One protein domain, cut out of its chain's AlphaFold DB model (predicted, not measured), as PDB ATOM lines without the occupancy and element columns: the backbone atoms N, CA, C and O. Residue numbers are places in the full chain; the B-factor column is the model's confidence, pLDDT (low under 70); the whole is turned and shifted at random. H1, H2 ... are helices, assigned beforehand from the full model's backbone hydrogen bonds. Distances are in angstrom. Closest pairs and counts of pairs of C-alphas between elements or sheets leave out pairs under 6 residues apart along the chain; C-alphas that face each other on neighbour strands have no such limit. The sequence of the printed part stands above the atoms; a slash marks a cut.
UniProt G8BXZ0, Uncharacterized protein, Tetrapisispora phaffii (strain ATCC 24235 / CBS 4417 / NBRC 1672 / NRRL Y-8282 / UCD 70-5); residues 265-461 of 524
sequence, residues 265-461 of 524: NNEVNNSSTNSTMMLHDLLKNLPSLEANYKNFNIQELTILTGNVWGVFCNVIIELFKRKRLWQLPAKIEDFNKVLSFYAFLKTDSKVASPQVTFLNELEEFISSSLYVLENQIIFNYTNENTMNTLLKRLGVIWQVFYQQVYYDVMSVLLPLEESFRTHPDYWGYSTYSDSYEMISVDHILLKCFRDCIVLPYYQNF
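What this domain is: This is residues 265 to 461 of the 524 residues of an uncharacterized protein of Tetrapisispora phaffii (strain ATCC 24235 / CBS 4417 / NBRC 1672 / NRRL Y-8282 / UCD 70-5) (UniProt G8BXZ0). A flat slab of mostly crossed helices holds two packed trios, H1, H2, H3 and H4, H6, H9, joined where H2 packs on H4 and H6. Residues 265 to 270 of H1 and residues 430 to 435 stick out. The printed part has 197 residues with nine named helices, H1 to H9 in order, which hold 154 of them, and no named strand; its class is all helix, and it is compact, with a radius of gyration of the C-alphas of 18.4 A and spans of 59 by 50 by 26 A.

How they stand to each other: H1, residues 265 to 295, forms a hairpin with H2, residues 298 to 321, closest at C-alphas Leu 279 and Val 311, 6.2 A. H2 forms another with H3, residues 332 to 347, through H2 residues 305 to 312 alone, closest at C-alphas Thr 305 and Tyr 342, 6.2 A. With residues 313 to 321 alone, H2 touches H4, residues 355 to 378, at a shallow tilt of 29 degrees, the same way, closest at C-alphas Phe 320 and Leu 373, 4.8 A. H5, residues 384 to 388, and H6, residues 390 to 412, only just touch, with 3 pairs of C-alphas within 8 A, only at the corner, closest at Met 387 and Arg 393, 4.9 A. H7, residues 414 to 422, touches residues 336 to 343 of H3 alone, closest at C-alphas Ser 340 and Pro 415, 5.5 A. H8, residues 424 to 427, is close to but not clearly touching H7, closest at C-alphas Phe 420 and Trp 427, 6.0 A. H9, residues 441 to 458, touches H6 at a shallow tilt of 16 degrees, opposite ways, closest at C-alphas Met 410 and Val 441, 6.6 A. Every O i to N i+4 pair is within hydrogen-bond range in H3, H4, H5 and H7, but 23 of 27 in H1, 16 of 20 in H2, 16 of 19 in H6 and 12 of 14 in H9; H8 is too short.

Where its parts are: H1 begins at C-alpha 265 (-26.396, -59.438, -44.218) and measures 42.0 A, H2 35.0 A, H4 34.6 A, H6 30.6 A. H9 ends at C-alpha 458 (-39.719, -31.617, -55.141).

The domain as a whole: The farthest C-alphas, Asn 295 and Asn 385, are 59.2 A apart. The printed part has no cut; the link H8 to H9 is long. pLDDT is under 70 at residues 265 to 273 and 428 to 438.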
ATOM      1  N   ASN A 265     -27.264 -59.775 -45.350       41.75
ATOM      2  CA  ASN A 265     -26.396 -59.438 -44.218       41.75
ATOM      3  C   ASN A 265     -25.064 -60.210 -44.247       41.75
ATOM      4  O   ASN A 265     -24.026 -59.643 -43.914       41.75
ATOM      5  N   ASN A 266     -25.051 -61.465 -44.706       39.28
ATOM      6  CA  ASN A 266     -23.818 -62.238 -44.864       39.28
ATOM      7  C   ASN A 266     -22.946 -61.755 -46.041       39.28
ATOM      8  O   ASN A 266     -21.724 -61.699 -45.886       39.28
ATOM      9  N   GLU A 267     -23.519 -61.337 -47.181       46.81
ATOM     10  CA  GLU A 267     -22.733 -60.674 -48.241       46.81
ATOM     11  C   GLU A 267     -22.168 -59.315 -47.765       46.81
ATOM     12  O   GLU A 267     -20.996 -59.020 -48.011       46.81
ATOM     13  N   VAL A 268     -22.941 -58.519 -47.014       50.38
ATOM     14  CA  VAL A 268     -22.494 -57.229 -46.441       50.38
ATOM     15  C   VAL A 268     -21.388 -57.416 -45.393       50.38
ATOM     16  O   VAL A 268     -20.397 -56.678 -45.401       50.38
ATOM     17  N   ASN A 269     -21.493 -58.428 -44.529       48.75
ATOM     18  CA  ASN A 269     -20.465 -58.749 -43.533       48.75
ATOM     19  C   ASN A 269     -19.165 -59.260 -44.180       48.75
ATOM     20  O   ASN A 269     -18.075 -58.851 -43.778       48.75
ATOM     21  N   ASN A 270     -19.249 -60.085 -45.229       52.38
ATOM     22  CA  ASN A 270     -18.063 -60.526 -45.972       52.38
ATOM     23  C   ASN A 270     -17.410 -59.376 -46.763       52.38
ATOM     24  O   ASN A 270     -16.185 -59.252 -46.777       52.38
ATOM     25  N   SER A 271     -18.208 -58.498 -47.382       57.72
ATOM     26  CA  SER A 271     -17.710 -57.328 -48.121       57.72
ATOM     27  C   SER A 271     -17.001 -56.316 -47.211       57.72
ATOM     28  O   SER A 271     -15.872 -55.896 -47.491       57.72
ATOM     29  N   SER A 272     -17.611 -55.982 -46.069       61.22
ATOM     30  CA  SER A 272     -16.981 -55.112 -45.069       61.22
ATOM     31  C   SER A 272     -15.704 -55.736 -44.500       61.22
ATOM     32  O   SER A 272     -14.691 -55.045 -44.448       61.22
ATOM     33  N   THR A 273     -15.689 -57.040 -44.188       66.88
ATOM     34  CA  THR A 273     -14.476 -57.751 -43.730       66.88
ATOM     35  C   THR A 273     -13.332 -57.657 -44.743       66.88
ATOM     36  O   THR A 273     -12.210 -57.325 -44.371       66.88
ATOM     37  N   ASN A 274     -13.597 -57.855 -46.037       78.38
ATOM     38  CA  ASN A 274     -12.568 -57.691 -47.071       78.38
ATOM     39  C   ASN A 274     -12.049 -56.242 -47.139       78.38
ATOM     40  O   ASN A 274     -10.843 -56.018 -47.254       78.38
ATOM     41  N   SER A 275     -12.942 -55.259 -46.994       77.56
ATOM     42  CA  SER A 275     -12.590 -53.834 -46.991       77.56
ATOM     43  C   SER A 275     -11.727 -53.447 -45.779       77.56
ATOM     44  O   SER A 275     -10.785 -52.670 -45.929       77.56
ATOM     45  N   THR A 276     -11.968 -54.028 -44.592       83.38
ATOM     46  CA  THR A 276     -11.113 -53.798 -43.410       83.38
ATOM     47  C   THR A 276      -9.707 -54.367 -43.610       83.38
ATOM     48  O   THR A 276      -8.722 -53.703 -43.283       83.38
ATOM     49  N   MET A 277      -9.583 -55.555 -44.215       84.44
ATOM     50  CA  MET A 277      -8.282 -56.162 -44.513       84.44
ATOM     51  C   MET A 277      -7.492 -55.323 -45.525       84.44
ATOM     52  O   MET A 277      -6.309 -55.062 -45.302       84.44
ATOM     53  N   MET A 278      -8.148 -54.831 -46.584       86.38
ATOM     54  CA  MET A 278      -7.530 -53.924 -47.561       86.38
ATOM     55  C   MET A 278      -7.082 -52.599 -46.930       86.38
ATOM     56  O   MET A 278      -5.993 -52.115 -47.238       86.38
ATOM     57  N   LEU A 279      -7.872 -52.033 -46.010       89.06
ATOM     58  CA  LEU A 279      -7.505 -50.823 -45.269       89.06
ATOM     59  C   LEU A 279      -6.264 -51.041 -44.393       89.06
ATOM     60  O   LEU A 279      -5.339 -50.232 -44.432       89.06
ATOM     61  N   HIS A 280      -6.210 -52.129 -43.620       88.75
ATOM     62  CA  HIS A 280      -5.048 -52.419 -42.775       88.75
ATOM     63  C   HIS A 280      -3.786 -52.719 -43.598       88.75
ATOM     64  O   HIS A 280      -2.699 -52.267 -43.226       88.75
ATOM     65  N   ASP A 281      -3.914 -53.412 -44.734       87.50
ATOM     66  CA  ASP A 281      -2.806 -53.591 -45.676       87.50
ATOM     67  C   ASP A 281      -2.362 -52.250 -46.283       87.50
ATOM     68  O   ASP A 281      -1.160 -51.979 -46.330       87.50
ATOM     69  N   LEU A 282      -3.284 -51.371 -46.692       90.12
ATOM     70  CA  LEU A 282      -2.946 -50.031 -47.180       90.12
ATOM     71  C   LEU A 282      -2.193 -49.229 -46.113       90.12
ATOM     72  O   LEU A 282      -1.070 -48.802 -46.369       90.12
ATOM     73  N   LEU A 283      -2.742 -49.095 -44.902       90.75
ATOM     74  CA  LEU A 283      -2.124 -48.351 -43.795       90.75
ATOM     75  C   LEU A 283      -0.720 -48.865 -43.448       90.75
ATOM     76  O   LEU A 283       0.191 -48.076 -43.198       90.75
ATOM     77  N   LYS A 284      -0.510 -50.185 -43.492       90.44
ATOM     78  CA  LYS A 284       0.801 -50.811 -43.270       90.44
ATOM     79  C   LYS A 284       1.815 -50.484 -44.371       90.44
ATOM     80  O   LYS A 284       3.005 -50.364 -44.081       90.44
ATOM     81  N   ASN A 285       1.373 -50.373 -45.625       88.94
ATOM     82  CA  ASN A 285       2.244 -50.054 -46.758       88.94
ATOM     83  C   ASN A 285       2.359 -48.534 -47.018       88.94
ATOM     84  O   ASN A 285       3.295 -48.128 -47.708       88.94
ATOM     85  N   LEU A 286       1.479 -47.698 -46.449       89.94
ATOM     86  CA  LEU A 286       1.378 -46.254 -46.707       89.94
ATOM     87  C   LEU A 286       2.719 -45.503 -46.572       89.94
ATOM     88  O   LEU A 286       3.099 -44.852 -47.544       89.94
ATOM     89  N   PRO A 287       3.532 -45.679 -45.505       89.56
ATOM     90  CA  PRO A 287       4.816 -44.974 -45.390       89.56
ATOM     91  C   PRO A 287       5.827 -45.378 -46.478       89.56
ATOM     92  O   PRO A 287       6.690 -44.598 -46.877       89.56
ATOM     93  N   SER A 288       5.727 -46.612 -46.986       87.38
ATOM     94  CA  SER A 288       6.549 -47.089 -48.105       87.38
ATOM     95  C   SER A 288       6.074 -46.505 -49.438       87.38
ATOM     96  O   SER A 288       6.895 -46.204 -50.303       87.38
ATOM     97  N   LEU A 289       4.764 -46.306 -49.607       88.31
ATOM     98  CA  LEU A 289       4.178 -45.678 -50.793       88.31
ATOM     99  C   LEU A 289       4.518 -44.178 -50.843       88.31
ATOM    100  O   LEU A 289       5.024 -43.710 -51.863       88.31
ATOM    101  N   GLU A 290       4.370 -43.462 -49.727       88.62
ATOM    102  CA  GLU A 290       4.788 -42.061 -49.550       88.62
ATOM    103  C   GLU A 290       6.289 -41.845 -49.807       88.62
ATOM    104  O   GLU A 290       6.685 -40.853 -50.416       88.62
ATOM    105  N   ALA A 291       7.145 -42.792 -49.410       87.50
ATOM    106  CA  ALA A 291       8.578 -42.713 -49.689       87.50
ATOM    107  C   ALA A 291       8.930 -42.978 -51.169       87.50
ATOM    108  O   ALA A 291       9.926 -42.452 -51.668       87.50
ATOM    109  N   ASN A 292       8.144 -43.800 -51.877       87.94
ATOM    110  CA  ASN A 292       8.507 -44.325 -53.199       87.94
ATOM    111  C   ASN A 292       7.689 -43.781 -54.380       87.94
ATOM    112  O   ASN A 292       8.097 -44.016 -55.516       87.94
ATOM    113  N   TYR A 293       6.596 -43.034 -54.171       84.44
ATOM    114  CA  TYR A 293       5.684 -42.624 -55.256       84.44
ATOM    115  C   TYR A 293       6.375 -41.915 -56.439       84.44
ATOM    116  O   TYR A 293       5.998 -42.111 -57.595       84.44
ATOM    117  N   LYS A 294       7.445 -41.148 -56.176       86.06
ATOM    118  CA  LYS A 294       8.254 -40.461 -57.203       86.06
ATOM    119  C   LYS A 294       8.897 -41.424 -58.209       86.06
ATOM    120  O   LYS A 294       9.133 -41.032 -59.355       86.06
ATOM    121  N   ASN A 295       9.156 -42.665 -57.800       87.25
ATOM    122  CA  ASN A 295       9.795 -43.701 -58.609       87.25
ATOM    123  C   ASN A 295       8.803 -44.441 -59.521       87.25
ATOM    124  O   ASN A 295       9.239 -45.034 -60.505       87.25
ATOM    125  N   PHE A 296       7.496 -44.384 -59.238       87.38
ATOM    126  CA  PHE A 296       6.480 -45.032 -60.067       87.38
ATOM    127  C   PHE A 296       6.298 -44.335 -61.422       87.38
ATOM    128  O   PHE A 296       6.485 -43.115 -61.581       87.38
ATOM    129  N   ASN A 297       5.912 -45.137 -62.411       88.31
ATOM    130  CA  ASN A 297       5.433 -44.682 -63.705       88.31
ATOM    131  C   ASN A 297       4.001 -44.122 -63.588       88.31
ATOM    132  O   ASN A 297       3.258 -44.463 -62.672       88.31
ATOM    133  N   ILE A 298       3.586 -43.304 -64.557       88.19
ATOM    134  CA  ILE A 298       2.257 -42.674 -64.619       88.19
ATOM    135  C   ILE A 298       1.143 -43.730 -64.514       88.19
ATOM    136  O   ILE A 298       0.199 -43.550 -63.758       88.19
ATOM    137  N   GLN A 299       1.270 -44.868 -65.205       87.56
ATOM    138  CA  GLN A 299       0.265 -45.943 -65.160       87.56
ATOM    139  C   GLN A 299       0.137 -46.592 -63.772       87.56
ATOM    140  O   GLN A 299      -0.977 -46.801 -63.297       87.56
ATOM    141  N   GLU A 300       1.264 -46.883 -63.119       87.19
ATOM    142  CA  GLU A 300       1.303 -47.452 -61.764       87.19
ATOM    143  C   GLU A 300       0.715 -46.466 -60.751       87.19
ATOM    144  O   GLU A 300      -0.060 -46.859 -59.886       87.19
ATOM    145  N   LEU A 301       1.026 -45.178 -60.909       88.69
ATOM    146  CA  LEU A 301       0.525 -44.103 -60.063       88.69
ATOM    147  C   LEU A 301      -0.990 -43.893 -60.245       88.69
ATOM    148  O   LEU A 301      -1.701 -43.747 -59.261       88.69
ATOM    149  N   THR A 302      -1.519 -43.993 -61.470       88.75
ATOM    150  CA  THR A 302      -2.972 -43.971 -61.733       88.75
ATOM    151  C   THR A 302      -3.705 -45.147 -61.082       88.75
ATOM    152  O   THR A 302      -4.819 -44.965 -60.582       88.75
ATOM    153  N   ILE A 303      -3.104 -46.344 -61.083       88.75
ATOM    154  CA  ILE A 303      -3.658 -47.521 -60.394       88.75
ATOM    155  C   ILE A 303      -3.580 -47.324 -58.876       88.75
ATOM    156  O   ILE A 303      -4.570 -47.563 -58.192       88.75
ATOM    157  N   LEU A 304      -2.452 -46.821 -58.362       90.50
ATOM    158  CA  LEU A 304      -2.261 -46.505 -56.947       90.50
ATOM    159  C   LEU A 304      -3.342 -45.539 -56.446       90.50
ATOM    160  O   LEU A 304      -4.053 -45.866 -55.503       90.50
ATOM    161  N   THR A 305      -3.512 -44.395 -57.113       90.94
ATOM    162  CA  THR A 305      -4.520 -43.379 -56.778       90.94
ATOM    163  C   THR A 305      -5.937 -43.960 -56.779       90.94
ATOM    164  O   THR A 305      -6.698 -43.708 -55.849       90.94
ATOM    165  N   GLY A 306      -6.284 -44.789 -57.774       89.19
ATOM    166  CA  GLY A 306      -7.584 -45.469 -57.826       89.19
ATOM    167  C   GLY A 306      -7.786 -46.497 -56.706       89.19
ATOM    168  O   GLY A 306      -8.872 -46.574 -56.138       89.19
ATOM    169  N   ASN A 307      -6.742 -47.249 -56.347       90.75
ATOM    170  CA  ASN A 307      -6.803 -48.242 -55.275       90.75
ATOM    171  C   ASN A 307      -6.889 -47.590 -53.885       90.75
ATOM    172  O   ASN A 307      -7.668 -48.051 -53.055       90.75
ATOM    173  N   VAL A 308      -6.165 -46.490 -53.640       92.88
ATOM    174  CA  VAL A 308      -6.296 -45.692 -52.404       92.88
ATOM    175  C   VAL A 308      -7.721 -45.141 -52.270       92.88
ATOM    176  O   VAL A 308      -8.339 -45.320 -51.221       92.88
ATOM    177  N   TRP A 309      -8.268 -44.545 -53.337       94.00
ATOM    178  CA  TRP A 309      -9.632 -44.006 -53.343       94.00
ATOM    179  C   TRP A 309     -10.690 -45.082 -53.101       94.00
ATOM    180  O   TRP A 309     -11.522 -44.936 -52.213       94.00
ATOM    181  N   GLY A 310     -10.635 -46.204 -53.824       90.94
ATOM    182  CA  GLY A 310     -11.626 -47.269 -53.666       90.94
ATOM    183  C   GLY A 310     -11.600 -47.924 -52.281       90.94
ATOM    184  O   GLY A 310     -12.662 -48.200 -51.732       90.94
ATOM    185  N   VAL A 311     -10.420 -48.114 -51.672       90.94
ATOM    186  CA  VAL A 311     -10.318 -48.593 -50.278       90.94
ATOM    187  C   VAL A 311     -10.927 -47.586 -49.302       90.94
ATOM    188  O   VAL A 311     -11.657 -47.989 -48.399       90.94
ATOM    189  N   PHE A 312     -10.675 -46.287 -49.494       93.69
ATOM    190  CA  PHE A 312     -11.276 -45.230 -48.682       93.69
ATOM    191  C   PHE A 312     -12.811 -45.233 -48.809       93.69
ATOM    192  O   PHE A 312     -13.511 -45.442 -47.818       93.69
ATOM    193  N   CYS A 313     -13.342 -45.113 -50.028       93.38
ATOM    194  CA  CYS A 313     -14.781 -45.084 -50.298       93.38
ATOM    195  C   CYS A 313     -15.516 -46.324 -49.766       93.38
ATOM    196  O   CYS A 313     -16.564 -46.185 -49.138       93.38
ATOM    197  N   ASN A 314     -14.949 -47.525 -49.941       90.44
ATOM    198  CA  ASN A 314     -15.551 -48.779 -49.468       90.44
ATOM    199  C   ASN A 314     -15.684 -48.868 -47.939       90.44
ATOM    200  O   ASN A 314     -16.530 -49.616 -47.454       90.44
ATOM    201  N   VAL A 315     -14.879 -48.120 -47.175       90.88
ATOM    202  CA  VAL A 315     -15.011 -48.056 -45.712       90.88
ATOM    203  C   VAL A 315     -15.878 -46.873 -45.281       90.88
ATOM    204  O   VAL A 315     -16.695 -47.025 -44.378       90.88
ATOM    205  N   ILE A 316     -15.769 -45.715 -45.936       92.81
ATOM    206  CA  ILE A 316     -16.531 -44.512 -45.557       92.81
ATOM    207  C   ILE A 316     -18.018 -44.608 -45.936       92.81
ATOM    208  O   ILE A 316     -18.863 -44.085 -45.210       92.81
ATOM    209  N   ILE A 317     -18.378 -45.369 -46.978       93.44
ATOM    210  CA  ILE A 317     -19.784 -45.657 -47.329       93.44
ATOM    211  C   ILE A 317     -20.561 -46.350 -46.194       93.44
ATOM    212  O   ILE A 317     -21.786 -46.282 -46.146       93.44
ATOM    213  N   GLU A 318     -19.874 -46.995 -45.248       90.88
ATOM    214  CA  GLU A 318     -20.507 -47.604 -44.075       90.88
ATOM    215  C   GLU A 318     -21.159 -46.565 -43.144       90.88
ATOM    216  O   GLU A 318     -22.159 -46.889 -42.502       90.88
ATOM    217  N   LEU A 319     -20.680 -45.310 -43.127       92.06
ATOM    218  CA  LEU A 319     -21.319 -44.214 -42.378       92.06
ATOM    219  C   LEU A 319     -22.755 -43.952 -42.860       92.06
ATOM    220  O   LEU A 319     -23.664 -43.700 -42.073       92.06
ATOM    221  N   PHE A 320     -22.983 -44.109 -44.163       92.81
ATOM    222  CA  PHE A 320     -24.293 -43.969 -44.797       92.81
ATOM    223  C   PHE A 320     -25.182 -45.213 -44.589       92.81
ATOM    224  O   PHE A 320     -26.377 -45.178 -44.864       92.81
ATOM    225  N   LYS A 321     -24.644 -46.308 -44.029       89.88
ATOM    226  CA  LYS A 321     -25.376 -47.543 -43.677       89.88
ATOM    227  C   LYS A 321     -25.718 -47.616 -42.182       89.88
ATOM    228  O   LYS A 321     -25.667 -48.686 -41.578       89.88
ATOM    229  N   ARG A 322     -26.054 -46.470 -41.575       82.44
ATOM    230  CA  ARG A 322     -26.387 -46.309 -40.143       82.44
ATOM    231  C   ARG A 322     -25.261 -46.697 -39.160       82.44
ATOM    232  O   ARG A 322     -25.542 -46.862 -37.972       82.44
ATOM    233  N   LYS A 323     -24.003 -46.830 -39.601       86.75
ATOM    234  CA  LYS A 323     -22.856 -46.976 -38.685       86.75
ATOM    235  C   LYS A 323     -22.297 -45.603 -38.326       86.75
ATOM    236  O   LYS A 323     -22.226 -44.718 -39.168       86.75
ATOM    237  N   ARG A 324     -21.887 -45.422 -37.075       89.06
ATOM    238  CA  ARG A 324     -21.231 -44.193 -36.601       89.06
ATOM    239  C   ARG A 324     -19.717 -44.285 -36.745       89.06
ATOM    240  O   ARG A 324     -19.159 -45.380 -36.765       89.06
ATOM    241  N   LEU A 325     -19.040 -43.141 -36.763       87.88
ATOM    242  CA  LEU A 325     -17.589 -43.030 -36.928       87.88
ATOM    243  C   LEU A 325     -16.787 -43.915 -35.957       87.88
ATOM    244  O   LEU A 325     -15.826 -44.563 -36.359       87.88
ATOM    245  N   TRP A 326     -17.217 -44.022 -34.696       87.12
ATOM    246  CA  TRP A 326     -16.573 -44.872 -33.683       87.12
ATOM    247  C   TRP A 326     -16.848 -46.383 -33.834       87.12
ATOM    248  O   TRP A 326     -16.337 -47.176 -33.047       87.12
ATOM    249  N   GLN A 327     -17.666 -46.787 -34.808       87.75
ATOM    250  CA  GLN A 327     -17.945 -48.185 -35.165       87.75
ATOM    251  C   GLN A 327     -17.161 -48.636 -36.413       87.75
ATOM    252  O   GLN A 327     -17.271 -49.794 -36.819       87.75
ATOM    253  N   LEU A 328     -16.389 -47.737 -37.037       88.12
ATOM    254  CA  LEU A 328     -15.519 -48.056 -38.168       88.12
ATOM    255  C   LEU A 328     -14.275 -48.861 -37.726       88.12
ATOM    256  O   LEU A 328     -13.858 -48.783 -36.570       88.12
ATOM    257  N   PRO A 329     -13.645 -49.636 -38.634       86.44
ATOM    258  CA  PRO A 329     -12.547 -50.554 -38.294       86.44
ATOM    259  C   PRO A 329     -11.194 -49.884 -38.002       86.44
ATOM    260  O   PRO A 329     -10.244 -50.564 -37.617       86.44
ATOM    261  N   ALA A 330     -11.074 -48.573 -38.208       88.19
ATOM    262  CA  ALA A 330      -9.855 -47.810 -37.971       88.19
ATOM    263  C   ALA A 330     -10.180 -46.467 -37.309       88.19
ATOM    264  O   ALA A 330     -11.338 -46.052 -37.243       88.19
ATOM    265  N   LYS A 331      -9.148 -45.792 -36.803       91.56
ATOM    266  CA  LYS A 331      -9.302 -44.478 -36.178       91.56
ATOM    267  C   LYS A 331      -9.421 -43.379 -37.230       91.56
ATOM    268  O   LYS A 331      -8.923 -43.525 -38.347       91.56
ATOM    269  N   ILE A 332     -10.005 -42.244 -36.845       91.19
ATOM    270  CA  ILE A 332     -10.137 -41.077 -37.723       91.19
ATOM    271  C   ILE A 332      -8.780 -40.602 -38.266       91.19
ATOM    272  O   ILE A 332      -8.673 -40.281 -39.442       91.19
ATOM    273  N   GLU A 333      -7.708 -40.654 -37.468       91.56
ATOM    274  CA  GLU A 333      -6.374 -40.232 -37.910       91.56
ATOM    275  C   GLU A 333      -5.807 -41.128 -39.019       91.56
ATOM    276  O   GLU A 333      -4.972 -40.681 -39.803       91.56
ATOM    277  N   ASP A 334      -6.237 -42.388 -39.096       91.62
ATOM    278  CA  ASP A 334      -5.806 -43.322 -40.135       91.62
ATOM    279  C   ASP A 334      -6.583 -43.101 -41.441       91.62
ATOM    280  O   ASP A 334      -5.974 -43.098 -42.512       91.62
ATOM    281  N   PHE A 335      -7.886 -42.801 -41.367       93.00
ATOM    282  CA  PHE A 335      -8.650 -42.315 -42.524       93.00
ATOM    283  C   PHE A 335      -8.096 -40.990 -43.052       93.00
ATOM    284  O   PHE A 335      -7.918 -40.841 -44.262       93.00
ATOM    285  N   ASN A 336      -7.736 -40.073 -42.149       93.00
ATOM    286  CA  ASN A 336      -7.185 -38.778 -42.523       93.00
ATOM    287  C   ASN A 336      -5.865 -38.932 -43.291       93.00
ATOM    288  O   ASN A 336      -5.731 -38.341 -44.355       93.00
ATOM    289  N   LYS A 337      -4.933 -39.791 -42.844       92.62
ATOM    290  CA  LYS A 337      -3.688 -40.086 -43.592       92.62
ATOM    291  C   LYS A 337      -3.962 -40.626 -44.996       92.62
ATOM    292  O   LYS A 337      -3.329 -40.190 -45.954       92.62
ATOM    293  N   VAL A 338      -4.900 -41.570 -45.124       94.31
ATOM    294  CA  VAL A 338      -5.271 -42.167 -46.419       94.31
ATOM    295  C   VAL A 338      -5.826 -41.103 -47.369       94.31
ATOM    296  O   VAL A 338      -5.417 -41.055 -48.531       94.31
ATOM    297  N   LEU A 339      -6.693 -40.212 -46.877       95.06
ATOM    298  CA  LEU A 339      -7.268 -39.135 -47.682       95.06
ATOM    299  C   LEU A 339      -6.255 -38.024 -48.000       95.06
ATOM    300  O   LEU A 339      -6.219 -37.564 -49.139       95.06
ATOM    301  N   SER A 340      -5.391 -37.637 -47.056       93.69
ATOM    302  CA  SER A 340      -4.271 -36.714 -47.301       93.69
ATOM    303  C   SER A 340      -3.343 -37.245 -48.395       93.69
ATOM    304  O   SER A 340      -2.989 -36.505 -49.312       93.69
ATOM    305  N   PHE A 341      -2.987 -38.534 -48.347       93.50
ATOM    306  CA  PHE A 341      -2.163 -39.163 -49.378       93.50
ATOM    307  C   PHE A 341      -2.877 -39.198 -50.736       93.50
ATOM    308  O   PHE A 341      -2.267 -38.881 -51.754       93.50
ATOM    309  N   TYR A 342      -4.176 -39.515 -50.766       93.62
ATOM    310  CA  TYR A 342      -4.977 -39.457 -51.991       93.62
ATOM    311  C   TYR A 342      -5.035 -38.046 -52.598       93.62
ATOM    312  O   TYR A 342      -4.770 -37.884 -53.790       93.62
ATOM    313  N   ALA A 343      -5.328 -37.029 -51.781       91.50
ATOM    314  CA  ALA A 343      -5.380 -35.637 -52.216       91.50
ATOM    315  C   ALA A 343      -4.029 -35.193 -52.793       91.50
ATOM    316  O   ALA A 343      -3.982 -34.704 -53.917       91.50
ATOM    317  N   PHE A 344      -2.928 -35.486 -52.096       90.94
ATOM    318  CA  PHE A 344      -1.567 -35.217 -52.564       90.94
ATOM    319  C   PHE A 344      -1.222 -35.925 -53.888       90.94
ATOM    320  O   PHE A 344      -0.576 -35.356 -54.770       90.94
ATOM    321  N   LEU A 345      -1.683 -37.168 -54.078       89.31
ATOM    322  CA  LEU A 345      -1.537 -37.874 -55.355       89.31
ATOM    323  C   LEU A 345      -2.323 -37.209 -56.501       89.31
ATOM    324  O   LEU A 345      -1.944 -37.372 -57.664       89.31
ATOM    325  N   LYS A 346      -3.391 -36.472 -56.189       89.00
ATOM    326  CA  LYS A 346      -4.273 -35.777 -57.138       89.00
ATOM    327  C   LYS A 346      -3.876 -34.323 -57.422       89.00
ATOM    328  O   LYS A 346      -4.212 -33.837 -58.501       89.00
ATOM    329  N   THR A 347      -3.146 -33.668 -56.517       85.62
ATOM    330  CA  THR A 347      -2.646 -32.287 -56.662       85.62
ATOM    331  C   THR A 347      -1.212 -32.225 -57.193       85.62
ATOM    332  O   THR A 347      -0.961 -31.582 -58.208       85.62
ATOM    333  N   ASP A 348      -0.269 -32.932 -56.558       81.50
ATOM    334  CA  ASP A 348       1.177 -32.650 -56.673       81.50
ATOM    335  C   ASP A 348       1.983 -33.737 -57.405       81.50
ATOM    336  O   ASP A 348       3.220 -33.710 -57.465       81.50
ATOM    337  N   SER A 349       1.303 -34.753 -57.936       83.25
ATOM    338  CA  SER A 349       1.941 -35.927 -58.536       83.25
ATOM    339  C   SER A 349       2.000 -35.874 -60.069       83.25
ATOM    340  O   SER A 349       1.391 -35.033 -60.724       83.25
ATOM    341  N   LYS A 350       2.692 -36.843 -60.688       80.75
ATOM    342  CA  LYS A 350       2.705 -37.015 -62.159       80.75
ATOM    343  C   LYS A 350       1.325 -37.369 -62.748       80.75
ATOM    344  O   LYS A 350       1.194 -37.439 -63.965       80.75
ATOM    345  N   VAL A 351       0.344 -37.667 -61.893       81.94
ATOM    346  CA  VAL A 351      -1.057 -37.984 -62.216       81.94
ATOM    347  C   VAL A 351      -1.987 -36.909 -61.620       81.94
ATOM    348  O   VAL A 351      -3.157 -37.165 -61.349       81.94
ATOM    349  N   ALA A 352      -1.476 -35.689 -61.416       84.31
ATOM    350  CA  ALA A 352      -2.300 -34.554 -61.025       84.31
ATOM    351  C   ALA A 352      -3.480 -34.387 -61.995       84.31
ATOM    352  O   ALA A 352      -3.300 -34.360 -63.217       84.31
ATOM    353  N   SER A 353      -4.693 -34.319 -61.451       84.94
ATOM    354  CA  SER A 353      -5.924 -34.200 -62.234       84.94
ATOM    355  C   SER A 353      -6.478 -32.779 -62.144       84.94
ATOM    356  O   SER A 353      -6.285 -32.142 -61.110       84.94
ATOM    357  N   PRO A 354      -7.202 -32.265 -63.155       85.75
ATOM    358  CA  PRO A 354      -7.871 -30.969 -63.047       85.75
ATOM    359  C   PRO A 354      -8.825 -30.913 -61.849       85.75
ATOM    360  O   PRO A 354      -9.533 -31.891 -61.595       85.75
ATOM    361  N   GLN A 355      -8.901 -29.759 -61.179       86.25
ATOM    362  CA  GLN A 355      -9.782 -29.499 -60.032       86.25
ATOM    363  C   GLN A 355     -11.200 -30.055 -60.234       86.25
ATOM    364  O   GLN A 355     -11.674 -30.856 -59.433       86.25
ATOM    365  N   VAL A 356     -11.839 -29.700 -61.357       86.56
ATOM    366  CA  VAL A 356     -13.202 -30.132 -61.718       86.56
ATOM    367  C   VAL A 356     -13.339 -31.658 -61.707       86.56
ATOM    368  O   VAL A 356     -14.326 -32.185 -61.217       86.56
ATOM    369  N   THR A 357     -12.336 -32.397 -62.186       89.12
ATOM    370  CA  THR A 357     -12.402 -33.871 -62.201       89.12
ATOM    371  C   THR A 357     -12.257 -34.495 -60.814       89.12
ATOM    372  O   THR A 357     -12.810 -35.563 -60.579       89.12
ATOM    373  N   PHE A 358     -11.546 -33.839 -59.891       91.12
ATOM    374  CA  PHE A 358     -11.453 -34.279 -58.498       91.12
ATOM    375  C   PHE A 358     -12.763 -33.954 -57.761       91.12
ATOM    376  O   PHE A 358     -13.335 -34.840 -57.131       91.12
ATOM    377  N   LEU A 359     -13.296 -32.737 -57.911       90.88
ATOM    378  CA  LEU A 359     -14.585 -32.367 -57.318       90.88
ATOM    379  C   LEU A 359     -15.721 -33.264 -57.807       90.88
ATOM    380  O   LEU A 359     -16.455 -33.784 -56.978       90.88
ATOM    381  N   ASN A 360     -15.804 -33.551 -59.108       91.75
ATOM    382  CA  ASN A 360     -16.822 -34.456 -59.639       91.75
ATOM    383  C   ASN A 360     -16.707 -35.880 -59.062       91.75
ATOM    384  O   ASN A 360     -17.726 -36.482 -58.753       91.75
ATOM    385  N   GLU A 361     -15.495 -36.421 -58.869       92.69
ATOM    386  CA  GLU A 361     -15.292 -37.759 -58.275       92.69
ATOM    387  C   GLU A 361     -15.659 -37.795 -56.774       92.69
ATOM    388  O   GLU A 361     -16.098 -38.826 -56.261       92.69
ATOM    389  N   LEU A 362     -15.532 -36.662 -56.072       93.88
ATOM    390  CA  LEU A 362     -15.997 -36.489 -54.692       93.88
ATOM    391  C   LEU A 362     -17.527 -36.333 -54.619       93.88
ATOM    392  O   LEU A 362     -18.166 -37.013 -53.817       93.88
ATOM    393  N   GLU A 363     -18.113 -35.483 -55.467       94.12
ATOM    394  CA  GLU A 363     -19.565 -35.295 -55.577       94.12
ATOM    395  C   GLU A 363     -20.258 -36.602 -55.985       94.12
ATOM    396  O   GLU A 363     -21.258 -36.969 -55.373       94.12
ATOM    397  N   GLU A 364     -19.708 -37.369 -56.933       94.56
ATOM    398  CA  GLU A 364     -20.221 -38.683 -57.349       94.56
ATOM    399  C   GLU A 364     -20.209 -39.697 -56.193       94.56
ATOM    400  O   GLU A 364     -21.190 -40.420 -55.990       94.56
ATOM    401  N   PHE A 365     -19.139 -39.723 -55.387       95.69
ATOM    402  CA  PHE A 365     -19.059 -40.578 -54.198       95.69
ATOM    403  C   PHE A 365     -20.094 -40.191 -53.132       95.69
ATOM    404  O   PHE A 365     -20.782 -41.070 -52.604       95.69
ATOM    405  N   ILE A 366     -20.234 -38.896 -52.825       96.25
ATOM    406  CA  ILE A 366     -21.216 -38.406 -51.846       96.25
ATOM    407  C   ILE A 366     -22.637 -38.694 -52.345       96.25
ATOM    408  O   ILE A 366     -23.428 -39.268 -51.601       96.25
ATOM    409  N   SER A 367     -22.936 -38.399 -53.611       95.56
ATOM    410  CA  SER A 367     -24.231 -38.665 -54.257       95.56
ATOM    411  C   SER A 367     -24.601 -40.149 -54.192       95.56
ATOM    412  O   SER A 367     -25.671 -40.515 -53.709       95.56
ATOM    413  N   SER A 368     -23.675 -41.028 -54.588       94.94
ATOM    414  CA  SER A 368     -23.848 -42.487 -54.514       94.94
ATOM    415  C   SER A 368     -24.091 -42.970 -53.080       94.94
ATOM    416  O   SER A 368     -24.910 -43.858 -52.843       94.94
ATOM    417  N   SER A 369     -23.404 -42.365 -52.110       95.62
ATOM    418  CA  SER A 369     -23.550 -42.695 -50.691       95.62
ATOM    419  C   SER A 369     -24.870 -42.179 -50.102       95.62
ATOM    420  O   SER A 369     -25.478 -42.868 -49.283       95.62
ATOM    421  N   LEU A 370     -25.371 -41.027 -50.558       96.31
ATOM    422  CA  LEU A 370     -26.693 -40.501 -50.206       96.31
ATOM    423  C   LEU A 370     -27.825 -41.393 -50.731       96.31
ATOM    424  O   LEU A 370     -28.747 -41.686 -49.974       96.31
ATOM    425  N   TYR A 371     -27.722 -41.924 -51.955       94.19
ATOM    426  CA  TYR A 371     -28.678 -42.931 -52.435       94.19
ATOM    427  C   TYR A 371     -28.622 -44.224 -51.607       94.19
ATOM    428  O   TYR A 371     -29.656 -44.839 -51.345       94.19
ATOM    429  N   VAL A 372     -27.440 -44.647 -51.139       93.38
ATOM    430  CA  VAL A 372     -27.342 -45.774 -50.195       93.38
ATOM    431  C   VAL A 372     -28.025 -45.439 -48.866       93.38
ATOM    432  O   VAL A 372     -28.773 -46.277 -48.365       93.38
ATOM    433  N   LEU A 373     -27.836 -44.233 -48.323       94.31
ATOM    434  CA  LEU A 373     -28.507 -43.779 -47.100       94.31
ATOM    435  C   LEU A 373     -30.031 -43.777 -47.247       94.31
ATOM    436  O   LEU A 373     -30.716 -44.344 -46.399       94.31
ATOM    437  N   GLU A 374     -30.557 -43.193 -48.323       92.75
ATOM    438  CA  GLU A 374     -31.992 -43.170 -48.612       92.75
ATOM    439  C   GLU A 374     -32.571 -44.590 -48.647       92.75
ATOM    440  O   GLU A 374     -33.509 -44.892 -47.909       92.75
ATOM    441  N   ASN A 375     -31.964 -45.494 -49.422       91.31
ATOM    442  CA  ASN A 375     -32.396 -46.891 -49.488       91.31
ATOM    443  C   ASN A 375     -32.332 -47.575 -48.108       91.31
ATOM    444  O   ASN A 375     -33.268 -48.268 -47.710       91.31
ATOM    445  N   GLN A 376     -31.264 -47.354 -47.333       89.31
ATOM    446  CA  GLN A 376     -31.130 -47.889 -45.969       89.31
ATOM    447  C   GLN A 376     -32.131 -47.279 -44.976       89.31
ATOM    448  O   GLN A 376     -32.387 -47.872 -43.922       89.31
ATOM    449  N   ILE A 377     -32.706 -46.113 -45.269       89.75
ATOM    450  CA  ILE A 377     -33.826 -45.549 -44.515       89.75
ATOM    451  C   ILE A 377     -35.118 -46.233 -44.955       89.75
ATOM    452  O   ILE A 377     -35.704 -46.922 -44.124       89.75
ATOM    453  N   ILE A 378     -35.474 -46.156 -46.241       86.69
ATOM    454  CA  ILE A 378     -36.725 -46.686 -46.809       86.69
ATOM    455  C   ILE A 378     -36.933 -48.173 -46.476       86.69
ATOM    456  O   ILE A 378     -37.991 -48.535 -45.968       86.69
ATOM    457  N   PHE A 379     -35.933 -49.037 -46.687       83.00
ATOM    458  CA  PHE A 379     -36.089 -50.487 -46.477       83.00
ATOM    459  C   PHE A 379     -36.042 -50.940 -45.009       83.00
ATOM    460  O   PHE A 379     -36.493 -52.041 -44.703       83.00
ATOM    461  N   ASN A 380     -35.495 -50.127 -44.098       80.75
ATOM    462  CA  ASN A 380     -35.329 -50.492 -42.683       80.75
ATOM    463  C   ASN A 380     -36.107 -49.558 -41.734       80.75
ATOM    464  O   ASN A 380     -35.690 -49.372 -40.581       80.75
ATOM    465  N   TYR A 381     -37.159 -48.885 -42.206       77.62
ATOM    466  CA  TYR A 381     -38.052 -48.094 -41.356       77.62
ATOM    467  C   TYR A 381     -39.312 -48.897 -41.037       77.62
ATOM    468  O   TYR A 381     -39.918 -49.493 -41.918       77.62
ATOM    469  N   THR A 382     -39.707 -48.930 -39.765       74.75
ATOM    470  CA  THR A 382     -40.793 -49.803 -39.286       74.75
ATOM    471  C   THR A 382     -42.192 -49.210 -39.445       74.75
ATOM    472  O   THR A 382     -43.171 -49.922 -39.247       74.75
ATOM    473  N   ASN A 383     -42.305 -47.916 -39.761       80.06
ATOM    474  CA  ASN A 383     -43.584 -47.233 -39.939       80.06
ATOM    475  C   ASN A 383     -43.819 -46.921 -41.423       80.06
ATOM    476  O   ASN A 383     -43.304 -45.931 -41.948       80.06
ATOM    477  N   GLU A 384     -44.603 -47.777 -42.079       79.56
ATOM    478  CA  GLU A 384     -44.958 -47.645 -43.497       79.56
ATOM    479  C   GLU A 384     -45.682 -46.325 -43.786       79.56
ATOM    480  O   GLU A 384     -45.367 -45.675 -44.777       79.56
ATOM    481  N   ASN A 385     -46.558 -45.847 -42.894       79.25
ATOM    482  CA  ASN A 385     -47.285 -44.587 -43.094       79.25
ATOM    483  C   ASN A 385     -46.323 -43.389 -43.176       79.25
ATOM    484  O   ASN A 385     -46.446 -42.552 -44.065       79.25
ATOM    485  N   THR A 386     -45.309 -43.332 -42.302       81.31
ATOM    486  CA  THR A 386     -44.258 -42.295 -42.350       81.31
ATOM    487  C   THR A 386     -43.436 -42.361 -43.639       81.31
ATOM    488  O   THR A 386     -42.980 -41.326 -44.118       81.31
ATOM    489  N   MET A 387     -43.225 -43.557 -44.194       85.75
ATOM    490  CA  MET A 387     -42.490 -43.728 -45.448       85.75
ATOM    491  C   MET A 387     -43.364 -43.495 -46.685       85.75
ATOM    492  O   MET A 387     -42.830 -43.085 -47.709       85.75
ATOM    493  N   ASN A 388     -44.674 -43.723 -46.635       83.81
ATOM    494  CA  ASN A 388     -45.565 -43.498 -47.776       83.81
ATOM    495  C   ASN A 388     -45.823 -41.999 -48.010       83.81
ATOM    496  O   ASN A 388     -45.867 -41.565 -49.157       83.81
ATOM    497  N   THR A 389     -45.877 -41.196 -46.946       87.19
ATOM    498  CA  THR A 389     -45.925 -39.728 -47.022       87.19
ATOM    499  C   THR A 389     -44.569 -39.136 -47.424       87.19
ATOM    500  O   THR A 389     -43.594 -39.235 -46.674       87.19
ATOM    501  N   LEU A 390     -44.497 -38.449 -48.568       87.88
ATOM    502  CA  LEU A 390     -43.242 -37.886 -49.094       87.88
ATOM    503  C   LEU A 390     -42.599 -36.846 -48.159       87.88
ATOM    504  O   LEU A 390     -41.387 -36.886 -47.953       87.88
ATOM    505  N   LEU A 391     -43.398 -35.952 -47.562       90.56
ATOM    506  CA  LEU A 391     -42.914 -34.916 -46.636       90.56
ATOM    507  C   LEU A 391     -42.266 -35.526 -45.383       90.56
ATOM    508  O   LEU A 391     -41.161 -35.147 -44.995       90.56
ATOM    509  N   LYS A 392     -42.919 -36.531 -44.788       91.62
ATOM    510  CA  LYS A 392     -42.417 -37.258 -43.615       91.62
ATOM    511  C   LYS A 392     -41.181 -38.084 -43.951       91.62
ATOM    512  O   LYS A 392     -40.207 -38.046 -43.200       91.62
ATOM    513  N   ARG A 393     -41.173 -38.777 -45.098       92.00
ATOM    514  CA  ARG A 393     -39.996 -39.506 -45.590       92.00
ATOM    515  C   ARG A 393     -38.793 -38.569 -45.738       92.00
ATOM    516  O   ARG A 393     -37.729 -38.876 -45.204       92.00
ATOM    517  N   LEU A 394     -38.971 -37.413 -46.384       93.56
ATOM    518  CA  LEU A 394     -37.921 -36.401 -46.537       93.56
ATOM    519  C   LEU A 394     -37.436 -35.869 -45.177       93.56
ATOM    520  O   LEU A 394     -36.229 -35.756 -44.963       93.56
ATOM    521  N   GLY A 395     -38.355 -35.618 -44.239       93.88
ATOM    522  CA  GLY A 395     -38.030 -35.221 -42.866       93.88
ATOM    523  C   GLY A 395     -37.172 -36.254 -42.124       93.88
ATOM    524  O   GLY A 395     -36.155 -35.892 -41.531       93.88
ATOM    525  N   VAL A 396     -37.513 -37.546 -42.211       93.94
ATOM    526  CA  VAL A 396     -36.711 -38.636 -41.618       93.94
ATOM    527  C   VAL A 396     -35.337 -38.744 -42.286       93.94
ATOM    528  O   VAL A 396     -34.332 -38.874 -41.584       93.94
ATOM    529  N   ILE A 397     -35.260 -38.660 -43.622       95.12
ATOM    530  CA  ILE A 397     -33.979 -38.699 -44.351       95.12
ATOM    531  C   ILE A 397     -33.079 -37.538 -43.914       95.12
ATOM    532  O   ILE A 397     -31.915 -37.766 -43.577       95.12
ATOM    533  N   TRP A 398     -33.625 -36.321 -43.836       96.56
ATOM    534  CA  TRP A 398     -32.909 -35.147 -43.338       96.56
ATOM    535  C   TRP A 398     -32.421 -35.324 -41.895       96.56
ATOM    536  O   TRP A 398     -31.249 -35.078 -41.617       96.56
ATOM    537  N   GLN A 399     -33.274 -35.795 -40.977       94.81
ATOM    538  CA  GLN A 399     -32.883 -36.014 -39.580       94.81
ATOM    539  C   GLN A 399     -31.722 -37.004 -39.449       94.81
ATOM    540  O   GLN A 399     -30.746 -36.713 -38.757       94.81
ATOM    541  N   VAL A 400     -31.802 -38.160 -40.116       94.06
ATOM    542  CA  VAL A 400     -30.733 -39.170 -40.064       94.06
ATOM    543  C   VAL A 400     -29.455 -38.626 -40.705       94.06
ATOM    544  O   VAL A 400     -28.382 -38.764 -40.117       94.06
ATOM    545  N   PHE A 401     -29.553 -37.955 -41.857       96.12
ATOM    546  CA  PHE A 401     -28.407 -37.313 -42.496       96.12
ATOM    547  C   PHE A 401     -27.746 -36.286 -41.568       96.12
ATOM    548  O   PHE A 401     -26.588 -36.465 -41.189       96.12
ATOM    549  N   TYR A 402     -28.477 -35.256 -41.147       95.50
ATOM    550  CA  TYR A 402     -27.923 -34.110 -40.426       95.50
ATOM    551  C   TYR A 402     -27.432 -34.466 -39.013       95.50
ATOM    552  O   TYR A 402     -26.385 -33.990 -38.576       95.50
ATOM    553  N   GLN A 403     -28.138 -35.348 -38.293       92.50
ATOM    554  CA  GLN A 403     -27.773 -35.724 -36.920       92.50
ATOM    555  C   GLN A 403     -26.744 -36.863 -36.840       92.50
ATOM    556  O   GLN A 403     -26.059 -36.996 -35.819       92.50
ATOM    557  N   GLN A 404     -26.655 -37.727 -37.861       91.06
ATOM    558  CA  GLN A 404     -25.850 -38.954 -37.780       91.06
ATOM    559  C   GLN A 404     -24.722 -39.047 -38.802       91.06
ATOM    560  O   GLN A 404     -23.640 -39.496 -38.440       91.06
ATOM    561  N   VAL A 405     -24.952 -38.621 -40.043       94.25
ATOM    562  CA  VAL A 405     -23.998 -38.816 -41.146       94.25
ATOM    563  C   VAL A 405     -23.148 -37.570 -41.378       94.25
ATOM    564  O   VAL A 405     -21.927 -37.667 -41.466       94.25
ATOM    565  N   TYR A 406     -23.777 -36.396 -41.425       95.31
ATOM    566  CA  TYR A 406     -23.176 -35.120 -41.815       95.31
ATOM    567  C   TYR A 406     -21.893 -34.793 -41.029       95.31
ATOM    568  O   TYR A 406     -20.828 -34.654 -41.628       95.31
ATOM    569  N   TYR A 407     -21.946 -34.772 -39.692       93.88
ATOM    570  CA  TYR A 407     -20.765 -34.484 -38.862       93.88
ATOM    571  C   TYR A 407     -19.694 -35.589 -38.900       93.88
ATOM    572  O   TYR A 407     -18.500 -35.283 -38.846       93.88
ATOM    573  N   ASP A 408     -20.090 -36.862 -39.016       94.12
ATOM    574  CA  ASP A 408     -19.150 -37.989 -39.092       94.12
ATOM    575  C   ASP A 408     -18.362 -37.940 -40.417       94.12
ATOM    576  O   ASP A 408     -17.140 -38.105 -40.422       94.12
ATOM    577  N   VAL A 409     -19.039 -37.627 -41.528       94.25
ATOM    578  CA  VAL A 409     -18.427 -37.459 -42.856       94.25
ATOM    579  C   VAL A 409     -17.583 -36.185 -42.926       94.25
ATOM    580  O   VAL A 409     -16.446 -36.251 -43.387       94.25
ATOM    581  N   MET A 410     -18.069 -35.054 -42.403       93.44
ATOM    582  CA  MET A 410     -17.303 -33.801 -42.315       93.44
ATOM    583  C   MET A 410     -15.974 -34.001 -41.567       93.44
ATOM    584  O   MET A 410     -14.935 -33.492 -41.983       93.44
ATOM    585  N   SER A 411     -15.988 -34.800 -40.495       92.81
ATOM    586  CA  SER A 411     -14.790 -35.116 -39.707       92.81
ATOM    587  C   SER A 411     -13.771 -35.953 -40.495       92.81
ATOM    588  O   SER A 411     -12.570 -35.709 -40.400       92.81
ATOM    589  N   VAL A 412     -14.240 -36.921 -41.289       93.44
ATOM    590  CA  VAL A 412     -13.407 -37.800 -42.134       93.44
ATOM    591  C   VAL A 412     -12.860 -37.084 -43.376       93.44
ATOM    592  O   VAL A 412     -11.767 -37.398 -43.842       93.44
ATOM    593  N   LEU A 413     -13.603 -36.117 -43.915       94.62
ATOM    594  CA  LEU A 413     -13.202 -35.321 -45.079       94.62
ATOM    595  C   LEU A 413     -12.351 -34.087 -44.715       94.62
ATOM    596  O   LEU A 413     -11.938 -33.350 -45.610       94.62
ATOM    597  N   LEU A 414     -12.019 -33.887 -43.434       93.25
ATOM    598  CA  LEU A 414     -11.203 -32.769 -42.938       93.25
ATOM    599  C   LEU A 414      -9.878 -32.530 -43.711       93.25
ATOM    600  O   LEU A 414      -9.554 -31.366 -43.946       93.25
ATOM    601  N   PRO A 415      -9.129 -33.552 -44.183       93.38
ATOM    602  CA  PRO A 415      -7.968 -33.337 -45.057       93.38
ATOM    603  C   PRO A 415      -8.249 -32.582 -46.365       93.38
ATOM    604  O   PRO A 415      -7.348 -31.935 -46.898       93.38
ATOM    605  N   LEU A 416      -9.469 -32.657 -46.905       92.38
ATOM    606  CA  LEU A 416      -9.859 -31.890 -48.092       92.38
ATOM    607  C   LEU A 416     -10.116 -30.427 -47.733       92.38
ATOM    608  O   LEU A 416      -9.627 -29.553 -48.434       92.38
ATOM    609  N   GLU A 417     -10.774 -30.163 -46.602       91.50
ATOM    610  CA  GLU A 417     -10.952 -28.810 -46.055       91.50
ATOM    611  C   GLU A 417      -9.596 -28.126 -45.777       91.50
ATOM    612  O   GLU A 417      -9.412 -26.944 -46.064       91.50
ATOM    613  N   GLU A 418      -8.607 -28.876 -45.278       89.69
ATOM    614  CA  GLU A 418      -7.226 -28.392 -45.158       89.69
ATOM    615  C   GLU A 418      -6.581 -28.153 -46.537       89.69
ATOM    616  O   GLU A 418      -5.932 -27.125 -46.747       89.69
ATOM    617  N   SER A 419      -6.796 -29.046 -47.510       89.25
ATOM    618  CA  SER A 419      -6.284 -28.880 -48.880       89.25
ATOM    619  C   SER A 419      -6.863 -27.650 -49.590       89.25
ATOM    620  O   SER A 419      -6.111 -26.921 -50.237       89.25
ATOM    621  N   PHE A 420      -8.159 -27.365 -49.418       88.44
ATOM    622  CA  PHE A 420      -8.828 -26.178 -49.969       88.44
ATOM    623  C   PHE A 420      -8.173 -24.879 -49.479       88.44
ATOM    624  O   PHE A 420      -8.028 -23.922 -50.238       88.44
ATOM    625  N   ARG A 421      -7.710 -24.866 -48.223       85.75
ATOM    626  CA  ARG A 421      -7.047 -23.713 -47.593       85.75
ATOM    627  C   ARG A 421      -5.551 -23.619 -47.907       85.75
ATOM    628  O   ARG A 421      -5.017 -22.516 -47.962       85.75
ATOM    629  N   THR A 422      -4.866 -24.752 -48.077       84.56
ATOM    630  CA  THR A 422      -3.406 -24.807 -48.301       84.56
ATOM    631  C   THR A 422      -3.003 -24.691 -49.771       84.56
ATOM    632  O   THR A 422      -1.923 -24.173 -50.046       84.56
ATOM    633  N   HIS A 423      -3.869 -25.093 -50.707       83.56
ATOM    634  CA  HIS A 423      -3.606 -25.060 -52.153       83.56
ATOM    635  C   HIS A 423      -4.611 -24.173 -52.923       83.56
ATOM    636  O   HIS A 423      -5.256 -24.651 -53.863       83.56
ATOM    637  N   PRO A 424      -4.766 -22.879 -52.573       80.62
ATOM    638  CA  PRO A 424      -5.748 -21.999 -53.211       80.62
ATOM    639  C   PRO A 424      -5.506 -21.818 -54.717       80.62
ATOM    640  O   PRO A 424      -6.461 -21.619 -55.452       80.62
ATOM    641  N   ASP A 425      -4.270 -21.965 -55.203       81.69
ATOM    642  CA  ASP A 425      -3.954 -21.894 -56.639       81.69
ATOM    643  C   ASP A 425      -4.490 -23.098 -57.442       81.69
ATOM    644  O   ASP A 425      -4.670 -23.005 -58.654       81.69
ATOM    645  N   TYR A 426      -4.736 -24.239 -56.781       84.62
ATOM    646  CA  TYR A 426      -5.324 -25.440 -57.392       84.62
ATOM    647  C   TYR A 426      -6.855 -25.463 -57.260       84.62
ATOM    648  O   TYR A 426      -7.541 -25.955 -58.154       84.62
ATOM    649  N   TRP A 427      -7.391 -24.946 -56.149       84.25
ATOM    650  CA  TRP A 427      -8.832 -24.929 -55.856       84.25
ATOM    651  C   TRP A 427      -9.541 -23.618 -56.244       84.25
ATOM    652  O   TRP A 427     -10.769 -23.540 -56.200       84.25
ATOM    653  N   GLY A 428      -8.793 -22.577 -56.603       68.69
ATOM    654  CA  GLY A 428      -9.315 -21.261 -56.950       68.69
ATOM    655  C   GLY A 428      -9.715 -21.146 -58.419       68.69
ATOM    656  O   GLY A 428      -8.952 -21.485 -59.324       68.69
ATOM    657  N   TYR A 429     -10.893 -20.574 -58.669       56.75
ATOM    658  CA  TYR A 429     -11.292 -20.164 -60.012       56.75
ATOM    659  C   TYR A 429     -10.406 -19.014 -60.507       56.75
ATOM    660  O   TYR A 429     -10.429 -17.917 -59.953       56.75
ATOM    661  N   SER A 430      -9.684 -19.218 -61.610       44.25
ATOM    662  CA  SER A 430      -8.825 -18.207 -62.254       44.25
ATOM    663  C   SER A 430      -9.595 -17.135 -63.048       44.25
ATOM    664  O   SER A 430      -9.088 -16.574 -64.022       44.25
ATOM    665  N   THR A 431     -10.829 -16.832 -62.641       38.91
ATOM    666  CA  THR A 431     -11.742 -15.920 -63.342       38.91
ATOM    667  C   THR A 431     -12.105 -14.735 -62.465       38.91
ATOM    668  O   THR A 431     -12.830 -14.886 -61.490       38.91
ATOM    669  N   TYR A 432     -11.608 -13.570 -62.885       41.91
ATOM    670  CA  TYR A 432     -11.908 -12.189 -62.488       41.91
ATOM    671  C   TYR A 432     -13.305 -11.917 -61.874       41.91
ATOM    672  O   TYR A 432     -14.143 -11.258 -62.488       41.91
ATOM    673  N   SER A 433     -13.532 -12.365 -60.642       39.09
ATOM    674  CA  SER A 433     -14.657 -11.968 -59.795       39.09
ATOM    675  C   SER A 433     -14.139 -11.796 -58.372       39.09
ATOM    676  O   SER A 433     -13.542 -12.718 -57.821       39.09
ATOM    677  N   ASP A 434     -14.375 -10.633 -57.763       40.22
ATOM    678  CA  ASP A 434     -13.912 -10.319 -56.400       40.22
ATOM    679  C   ASP A 434     -14.628 -11.145 -55.302       40.22
ATOM    680  O   ASP A 434     -14.324 -11.032 -54.113       40.22
ATOM    681  N   SER A 435     -15.566 -12.010 -55.697       44.62
ATOM    682  CA  SER A 435     -16.236 -13.008 -54.865       44.62
ATOM    683  C   SER A 435     -15.447 -14.328 -54.830       44.62
ATOM    684  O   SER A 435     -15.787 -15.286 -55.528       44.62
ATOM    685  N   TYR A 436     -14.409 -14.399 -53.994       50.41
ATOM    686  CA  TYR A 436     -13.758 -15.669 -53.652       50.41
ATOM    687  C   TYR A 436     -14.682 -16.516 -52.760       50.41
ATOM    688  O   TYR A 436     -14.497 -16.579 -51.542       50.41
ATOM    689  N   GLU A 437     -15.679 -17.178 -53.351       59.25
ATOM    690  CA  GLU A 437     -16.383 -18.275 -52.684       59.25
ATOM    691  C   GLU A 437     -15.392 -19.428 -52.487       59.25
ATOM    692  O   GLU A 437     -15.098 -20.204 -53.398       59.25
ATOM    693  N   MET A 438     -14.808 -19.496 -51.289       66.75
ATOM    694  CA  MET A 438     -13.962 -20.616 -50.897       66.75
ATOM    695  C   MET A 438     -14.812 -21.877 -50.819       66.75
ATOM    696  O   MET A 438     -15.717 -21.979 -49.989       66.75
ATOM    697  N   ILE A 439     -14.474 -22.850 -51.660       84.56
ATOM    698  CA  ILE A 439     -15.040 -24.189 -51.580       84.56
ATOM    699  C   ILE A 439     -14.745 -24.804 -50.205       84.56
ATOM    700  O   ILE A 439     -13.621 -24.736 -49.705       84.56
ATOM    701  N   SER A 440     -15.771 -25.394 -49.596       89.62
ATOM    702  CA  SER A 440     -15.695 -26.064 -48.299       89.62
ATOM    703  C   SER A 440     -16.354 -27.435 -48.373       89.62
ATOM    704  O   SER A 440     -17.233 -27.680 -49.203       89.62
ATOM    705  N   VAL A 441     -15.947 -28.348 -47.491       91.94
ATOM    706  CA  VAL A 441     -16.564 -29.685 -47.413       91.94
ATOM    707  C   VAL A 441     -18.044 -29.586 -47.011       91.94
ATOM    708  O   VAL A 441     -18.867 -30.344 -47.517       91.94
ATOM    709  N   ASP A 442     -18.384 -28.610 -46.167       92.44
ATOM    710  CA  ASP A 442     -19.754 -28.267 -45.765       92.44
ATOM    711  C   ASP A 442     -20.633 -27.929 -46.982       92.44
ATOM    712  O   ASP A 442     -21.632 -28.606 -47.237       92.44
ATOM    713  N   HIS A 443     -20.192 -26.973 -47.811       91.06
ATOM    714  CA  HIS A 443     -20.895 -26.582 -49.033       91.06
ATOM    715  C   HIS A 443     -21.134 -27.787 -49.955       91.06
ATOM    716  O   HIS A 443     -22.251 -27.977 -50.431       91.06
ATOM    717  N   ILE A 444     -20.117 -28.629 -50.175       92.44
ATOM    718  CA  ILE A 444     -20.232 -29.818 -51.038       92.44
ATOM    719  C   ILE A 444     -21.257 -30.813 -50.472       92.44
ATOM    720  O   ILE A 444     -22.122 -31.286 -51.208       92.44
ATOM    721  N   LEU A 445     -21.205 -31.121 -49.169       94.69
ATOM    722  CA  LEU A 445     -22.126 -32.073 -48.536       94.69
ATOM    723  C   LEU A 445     -23.583 -31.598 -48.598       94.69
ATOM    724  O   LEU A 445     -24.470 -32.383 -48.941       94.69
ATOM    725  N   LEU A 446     -23.829 -30.324 -48.285       94.81
ATOM    726  CA  LEU A 446     -25.169 -29.742 -48.322       94.81
ATOM    727  C   LEU A 446     -25.694 -29.612 -49.763       94.81
ATOM    728  O   LEU A 446     -26.849 -29.955 -50.019       94.81
ATOM    729  N   LYS A 447     -24.844 -29.219 -50.723       92.50
ATOM    730  CA  LYS A 447     -25.177 -29.181 -52.157       92.50
ATOM    731  C   LYS A 447     -25.560 -30.569 -52.681       92.50
ATOM    732  O   LYS A 447     -26.619 -30.712 -53.284       92.50
ATOM    733  N   CYS A 448     -24.769 -31.608 -52.399       94.50
ATOM    734  CA  CYS A 448     -25.117 -32.978 -52.789       94.50
ATOM    735  C   CYS A 448     -26.438 -33.446 -52.151       94.50
ATOM    736  O   CYS A 448     -27.224 -34.117 -52.813       94.50
ATOM    737  N   PHE A 449     -26.733 -33.076 -50.898       96.00
ATOM    738  CA  PHE A 449     -28.025 -33.402 -50.283       96.00
ATOM    739  C   PHE A 449     -29.198 -32.679 -50.970       96.00
ATOM    740  O   PHE A 449     -30.219 -33.305 -51.271       96.00
ATOM    741  N   ARG A 450     -29.047 -31.381 -51.269       93.75
ATOM    742  CA  ARG A 450     -30.020 -30.593 -52.045       93.75
ATOM    743  C   ARG A 450     -30.299 -31.261 -53.393       93.75
ATOM    744  O   ARG A 450     -31.451 -31.554 -53.707       93.75
ATOM    745  N   ASP A 451     -29.244 -31.548 -54.150       92.06
ATOM    746  CA  ASP A 451     -29.345 -31.964 -55.549       92.06
ATOM    747  C   ASP A 451     -29.758 -33.440 -55.714       92.06
ATOM    748  O   ASP A 451     -30.504 -33.760 -56.638       92.06
ATOM    749  N   CYS A 452     -29.334 -34.341 -54.816       93.31
ATOM    750  CA  CYS A 452     -29.640 -35.777 -54.909       93.31
ATOM    751  C   CYS A 452     -30.876 -36.227 -54.122       93.31
ATOM    752  O   CYS A 452     -31.432 -37.270 -54.454       93.31
ATOM    753  N   ILE A 453     -31.305 -35.485 -53.092       94.31
ATOM    754  CA  ILE A 453     -32.455 -35.860 -52.250       94.31
ATOM    755  C   ILE A 453     -33.581 -34.828 -52.363       94.31
ATOM    756  O   ILE A 453     -34.691 -35.179 -52.751       94.31
ATOM    757  N   VAL A 454     -33.335 -33.547 -52.071       92.94
ATOM    758  CA  VAL A 454     -34.433 -32.559 -51.993       92.94
ATOM    759  C   VAL A 454     -35.078 -32.289 -53.354       92.94
ATOM    760  O   VAL A 454     -36.305 -32.347 -53.470       92.94
ATOM    761  N   LEU A 455     -34.286 -32.023 -54.398       90.50
ATOM    762  CA  LEU A 455     -34.827 -31.689 -55.721       90.50
ATOM    763  C   LEU A 455     -35.594 -32.854 -56.384       90.50
ATOM    764  O   LEU A 455     -36.666 -32.594 -56.940       90.50
ATOM    765  N   PRO A 456     -35.153 -34.127 -56.309       89.94
ATOM    766  CA  PRO A 456     -35.960 -35.257 -56.773       89.94
ATOM    767  C   PRO A 456     -37.294 -35.409 -56.038       89.94
ATOM    768  O   PRO A 456     -38.286 -35.764 -56.670       89.94
ATOM    769  N   TYR A 457     -37.360 -35.100 -54.737       85.69
ATOM    770  CA  TYR A 457     -38.624 -35.118 -53.991       85.69
ATOM    771  C   TYR A 457     -39.541 -33.983 -54.446       85.69
ATOM    772  O   TYR A 457     -40.710 -34.238 -54.738       85.69
ATOM    773  N   TYR A 458     -38.991 -32.777 -54.623       82.25
ATOM    774  CA  TYR A 458     -39.719 -31.617 -55.141       82.25
ATOM    775  C   TYR A 458     -40.431 -31.876 -56.475       82.25
ATOM    776  O   TYR A 458     -41.570 -31.442 -56.657       82.25
ATOM    777  N   GLN A 459     -39.820 -32.635 -57.389       79.75
ATOM    778  CA  GLN A 459     -40.440 -32.970 -58.678       79.75
ATOM    779  C   GLN A 459     -41.790 -33.704 -58.550       79.75
ATOM    780  O   GLN A 459     -42.550 -33.714 -59.518       79.75
ATOM    781  N   ASN A 460     -42.110 -34.277 -57.383       73.00
ATOM    782  CA  ASN A 460     -43.396 -34.927 -57.104       73.00
ATOM    783  C   ASN A 460     -44.445 -33.980 -56.482       73.00
ATOM    784  O   ASN A 460     -45.616 -34.336 -56.451       73.00
ATOM    785  N   PHE A 461     -44.060 -32.788 -56.007       70.44
ATOM    786  CA  PHE A 461     -44.973 -31.805 -55.390       70.44
ATOM    787  C   PHE A 461     -45.551 -30.796 -56.402       70.44
ATOM    788  O   PHE A 461     -46.496 -30.063 -56.112       70.44
TER     789      PHE A 461